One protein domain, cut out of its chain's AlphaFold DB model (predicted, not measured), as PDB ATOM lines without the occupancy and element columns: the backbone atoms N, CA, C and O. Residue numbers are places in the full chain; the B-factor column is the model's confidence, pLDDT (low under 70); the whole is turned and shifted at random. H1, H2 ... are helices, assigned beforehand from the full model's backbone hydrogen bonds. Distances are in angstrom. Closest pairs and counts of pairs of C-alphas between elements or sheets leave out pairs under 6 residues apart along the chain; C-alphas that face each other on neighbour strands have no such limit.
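This is residues 158 to 198 of the 199 residues of the protein "RRM domain-containing protein" of Paramecium tetraurelia (UniProt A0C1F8). One long helix, H1, makes the length of the printed part; after it the backbone folds back along the helix's second half to a small helical turn, H2, residues 192 to 196, which packs on the middle of H1 shortly before the printed part ends at residue 198. The ends of H1 stick out, with residues 159 to 165 and 179 to 185 standing free. The printed part has 41 residues with two named helices, H1 then H2, and no named strand; the class is all helix. The whole is loose, with a radius of gyration of the C-alphas of 12.3 A, and spans 39 by 17 by 11 A.

Start at H1, residues 160 to 183, where every O i to N i+4 pair is within hydrogen-bond range. A short link of 8 residues leads to H2, residues 192 to 196, with 0 of 1 such pairs and 1 of 2 O i to N i+3 pairs within range. H1 touches H2 with residues 170 to 174 alone; their closest C-alphas, of Leu 171 and Lys 194, are 6.6 A apart.

Find C-alpha 160 at (326.929, 352.217, 447.563); from there H1 runs 34.9 A to C-alpha 183 at (325.808, 366.314, 479.513). H2 measures 6.9 A and ends at C-alpha 196, (327.731, 346.590, 464.862).

The C-alphas farthest apart, of Ser 159 and Gly 185, are 39.0 A apart. The printed part has no cut, and no printed residue is under 70 in pLDDT.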
ATOM      1  N   LYS A 158     319.473 351.513 447.678       85.69
ATOM      2  CA  LYS A 158     320.382 352.660 447.731       85.69
ATOM      3  C   LYS A 158     321.691 352.314 447.028       85.69
ATOM      4  O   LYS A 158     322.183 351.194 447.136       85.69
ATOM      5  N   SER A 159     322.295 353.293 446.359       90.94
ATOM      6  CA  SER A 159     323.636 353.113 445.797       90.94
ATOM      7  C   SER A 159     324.690 352.999 446.902       90.94
ATOM      8  O   SER A 159     324.514 353.531 447.999       90.94
ATOM      9  N   ASN A 160     325.829 352.370 446.602       91.81
ATOM     10  CA  ASN A 160     326.929 352.217 447.563       91.81
ATOM     11  C   ASN A 160     327.370 353.561 448.172       91.81
ATOM     12  O   ASN A 160     327.579 353.661 449.376       91.81
ATOM     13  N   GLU A 161     327.434 354.627 447.370       91.12
ATOM     14  CA  GLU A 161     327.757 355.975 447.859       91.12
ATOM     15  C   GLU A 161     326.697 356.528 448.821       91.12
ATOM     16  O   GLU A 161     327.026 357.179 449.815       91.12
ATOM     17  N   GLN A 162     325.415 356.281 448.536       88.12
ATOM     18  CA  GLN A 162     324.308 356.686 449.404       88.12
ATOM     19  C   GLN A 162     324.326 355.907 450.720       88.12
ATOM     20  O   GLN A 162     324.064 356.490 451.769       88.12
ATOM     21  N   ILE A 163     324.681 354.620 450.677       89.62
ATOM     22  CA  ILE A 163     324.864 353.783 451.866       89.62
ATOM     23  C   ILE A 163     325.995 354.347 452.732       89.62
ATOM     24  O   ILE A 163     325.794 354.553 453.925       89.62
ATOM     25  N   VAL A 164     327.149 354.678 452.142       93.00
ATOM     26  CA  VAL A 164     328.288 355.258 452.878       93.00
ATOM     27  C   VAL A 164     327.906 356.578 453.553       93.00
ATOM     28  O   VAL A 164     328.184 356.763 454.738       93.00
ATOM     29  N   LYS A 165     327.221 357.478 452.834       93.00
ATOM     30  CA  LYS A 165     326.734 358.747 453.403       93.00
ATOM     31  C   LYS A 165     325.750 358.525 454.548       93.00
ATOM     32  O   LYS A 165     325.811 359.226 455.556       93.00
ATOM     33  N   GLU A 166     324.856 357.551 454.409       90.56
ATOM     34  CA  GLU A 166     323.881 357.224 455.445       90.56
ATOM     35  C   GLU A 166     324.559 356.664 456.699       90.56
ATOM     36  O   GLU A 166     324.245 357.097 457.804       90.56
ATOM     37  N   VAL A 167     325.541 355.775 456.540       92.00
ATOM     38  CA  VAL A 167     326.336 355.243 457.658       92.00
ATOM     39  C   VAL A 167     327.086 356.365 458.380       92.00
ATOM     40  O   VAL A 167     327.030 356.445 459.605       92.00
ATOM     41  N   GLN A 168     327.726 357.279 457.643       92.75
ATOM     42  CA  GLN A 168     328.400 358.443 458.231       92.75
ATOM     43  C   GLN A 168     327.430 359.320 459.034       92.75
ATOM     44  O   GLN A 168     327.734 359.706 460.162       92.75
ATOM     45  N   ARG A 169     326.238 359.580 458.482       93.50
ATOM     46  CA  ARG A 169     325.172 360.343 459.145       93.50
ATOM     47  C   ARG A 169     324.664 359.655 460.413       93.50
ATOM     48  O   ARG A 169     324.367 360.322 461.402       93.50
ATOM     49  N   LEU A 170     324.528 358.330 460.398       90.94
ATOM     50  CA  LEU A 170     324.102 357.562 461.569       90.94
ATOM     51  C   LEU A 170     325.146 357.627 462.687       90.94
ATOM     52  O   LEU A 170     324.771 357.863 463.834       90.94
ATOM     53  N   LEU A 171     326.432 357.495 462.348       90.94
ATOM     54  CA  LEU A 171     327.531 357.587 463.311       90.94
ATOM     55  C   LEU A 171     327.622 358.983 463.945       90.94
ATOM     56  O   LEU A 171     327.724 359.078 465.167       90.94
ATOM     57  N   SER A 172     327.513 360.060 463.157       92.88
ATOM     58  CA  SER A 172     327.551 361.428 463.702       92.88
ATOM     59  C   SER A 172     326.363 361.705 464.628       92.88
ATOM     60  O   SER A 172     326.538 362.184 465.747       92.88
ATOM     61  N   ASN A 173     325.153 361.324 464.205       92.00
ATOM     62  CA  ASN A 173     323.944 361.476 465.015       92.00
ATOM     63  C   ASN A 173     324.015 360.668 466.317       92.00
ATOM     64  O   ASN A 173     323.448 361.074 467.332       92.00
ATOM     65  N   GLU A 174     324.658 359.502 466.291       90.00
ATOM     66  CA  GLU A 174     324.878 358.694 467.484       90.00
ATOM     67  C   GLU A 174     325.830 359.389 468.465       90.00
ATOM     68  O   GLU A 174     325.521 359.477 469.656       90.00
ATOM     69  N   GLU A 175     326.953 359.917 467.977       89.00
ATOM     70  CA  GLU A 175     327.940 360.624 468.798       89.00
ATOM     71  C   GLU A 175     327.337 361.877 469.448       89.00
ATOM     72  O   GLU A 175     327.471 362.058 470.660       89.00
ATOM     73  N   GLU A 176     326.572 362.673 468.696       91.69
ATOM     74  CA  GLU A 176     325.856 363.839 469.228       91.69
ATOM     75  C   GLU A 176     324.846 363.465 470.319       91.69
ATOM     76  O   GLU A 176     324.751 364.128 471.354       91.69
ATOM     77  N   LYS A 177     324.070 362.393 470.115       89.38
ATOM     78  CA  LYS A 177     323.100 361.928 471.118       89.38
ATOM     79  C   LYS A 177     323.800 361.461 472.390       89.38
ATOM     80  O   LYS A 177     323.333 361.776 473.480       89.38
ATOM     81  N   ARG A 178     324.921 360.749 472.268       87.56
ATOM     82  CA  ARG A 178     325.716 360.306 473.424       87.56
ATOM     83  C   ARG A 178     326.310 361.487 474.187       87.56
ATOM     84  O   ARG A 178     326.280 361.470 475.414       87.56
ATOM     85  N   GLN A 179     326.809 362.506 473.486       89.81
ATOM     86  CA  GLN A 179     327.293 363.739 474.113       89.81
ATOM     87  C   GLN A 179     326.179 364.415 474.916       89.81
ATOM     88  O   GLN A 179     326.357 364.647 476.108       89.81
ATOM     89  N   LYS A 180     324.992 364.588 474.320       92.38
ATOM     90  CA  LYS A 180     323.815 365.150 475.007       92.38
ATOM     91  C   LYS A 180     323.398 364.337 476.236       92.38
ATOM     92  O   LYS A 180     323.096 364.903 477.279       92.38
ATOM     93  N   LEU A 181     323.397 363.006 476.148       89.88
ATOM     94  CA  LEU A 181     323.072 362.144 477.293       89.88
ATOM     95  C   LEU A 181     324.115 362.255 478.412       89.88
ATOM     96  O   LEU A 181     323.750 362.297 479.586       89.88
ATOM     97  N   LYS A 182     325.399 362.360 478.052       89.62
ATOM     98  CA  LYS A 182     326.499 362.560 479.000       89.62
ATOM     99  C   LYS A 182     326.408 363.918 479.698       89.62
ATOM    100  O   LYS A 182     326.627 363.983 480.903       89.62
ATOM    101  N   GLU A 183     326.065 364.974 478.964       93.12
ATOM    102  CA  GLU A 183     325.808 366.314 479.513       93.12
ATOM    103  C   GLU A 183     324.643 366.308 480.509       93.12
ATOM    104  O   GLU A 183     324.716 366.956 481.549       93.12
ATOM    105  N   LEU A 184     323.606 365.510 480.238       93.81
ATOM    106  CA  LEU A 184     322.478 365.285 481.149       93.81
ATOM    107  C   LEU A 184     322.817 364.356 482.332       93.81
ATOM    108  O   LEU A 184     321.951 364.086 483.161       93.81
ATOM    109  N   GLY A 185     324.053 363.847 482.419       90.81
ATOM    110  CA  GLY A 185     324.497 362.944 483.483       90.81
ATOM    111  C   GLY A 185     323.923 361.526 483.389       90.81
ATOM    112  O   GLY A 185     324.006 360.763 484.349       90.81
ATOM    113  N   ILE A 186     323.343 361.156 482.245       86.94
ATOM    114  CA  ILE A 186     322.717 359.851 482.030       86.94
ATOM    115  C   ILE A 186     323.766 358.883 481.480       86.94
ATOM    116  O   ILE A 186     324.316 359.075 480.392       86.94
ATOM    117  N   ASN A 187     324.029 357.807 482.221       80.25
ATOM    118  CA  ASN A 187     324.907 356.733 481.768       80.25
ATOM    119  C   ASN A 187     324.143 355.817 480.795       80.25
ATOM    120  O   ASN A 187     323.232 355.098 481.200       80.25
ATOM    121  N   TYR A 188     324.479 355.888 479.503       80.31
ATOM    122  CA  TYR A 188     323.792 355.160 478.436       80.31
ATOM    123  C   TYR A 188     324.640 353.986 477.928       80.31
ATOM    124  O   TYR A 188     325.664 354.182 477.273       80.31
ATOM    125  N   THR A 189     324.196 352.764 478.222       72.88
ATOM    126  CA  THR A 189     324.917 351.498 477.995       72.88
ATOM    127  C   THR A 189     324.368 350.708 476.800       72.88
ATOM    128  O   THR A 189     324.087 349.516 476.901       72.88
ATOM    129  N   TYR A 190     324.185 351.357 475.649       79.38
ATOM    130  CA  TYR A 190     323.788 350.675 474.410       79.38
ATOM    131  C   TYR A 190     324.959 350.602 473.423       79.38
ATOM    132  O   TYR A 190     325.640 351.600 473.187       79.38
ATOM    133  N   GLN A 191     325.168 349.423 472.832       75.69
ATOM    134  CA  GLN A 191     326.306 349.108 471.957       75.69
ATOM    135  C   GLN A 191     326.340 349.950 470.667       75.69
ATOM    136  O   GLN A 191     327.411 350.321 470.185       75.69
ATOM    137  N   GLY A 192     325.182 350.412 470.185       82.44
ATOM    138  CA  GLY A 192     325.124 351.405 469.113       82.44
ATOM    139  C   GLY A 192     325.511 350.887 467.727       82.44
ATOM    140  O   GLY A 192     325.810 349.709 467.544       82.44
ATOM    141  N   PHE A 193     325.510 351.769 466.725       81.81
ATOM    142  CA  PHE A 193     325.810 351.397 465.336       81.81
ATOM    143  C   PHE A 193     327.314 351.198 465.111       81.81
ATOM    144  O   PHE A 193     327.733 350.382 464.291       81.81
ATOM    145  N   LYS A 194     328.145 351.911 465.878       79.38
ATOM    146  CA  LYS A 194     329.612 351.839 465.809       79.38
ATOM    147  C   LYS A 194     330.183 350.467 466.180       79.38
ATOM    148  O   LYS A 194     331.239 350.102 465.672       79.38
ATOM    149  N   GLU A 195     329.525 349.725 467.069       80.62
ATOM    150  CA  GLU A 195     329.957 348.377 467.465       80.62
ATOM    151  C   GLU A 195     329.460 347.307 466.487       80.62
ATOM    152  O   GLU A 195     330.196 346.370 466.197       80.62
ATOM    153  N   GLN A 196     328.283 347.496 465.881       79.50
ATOM    154  CA  GLN A 196     327.731 346.590 464.862       79.50
ATOM    155  C   GLN A 196     328.558 346.552 463.570       79.50
ATOM    156  O   GLN A 196     328.590 345.532 462.898       79.50
ATOM    157  N   LEU A 197     329.246 347.647 463.233       75.94
ATOM    158  CA  LEU A 197     330.145 347.734 462.074       75.94
ATOM    159  C   LEU A 197     331.519 347.079 462.299       75.94
ATOM    160  O   LEU A 197     332.299 346.977 461.357       75.94
ATOM    161  N   LYS A 198     331.854 346.714 463.545       70.62
ATOM    162  CA  LYS A 198     333.134 346.073 463.896       70.62
ATOM    163  C   LYS A 198     333.065 344.543 463.893       70.62
ATOM    164  O   LYS A 198     334.123 343.922 463.988       70.62
TER     165      LYS A 198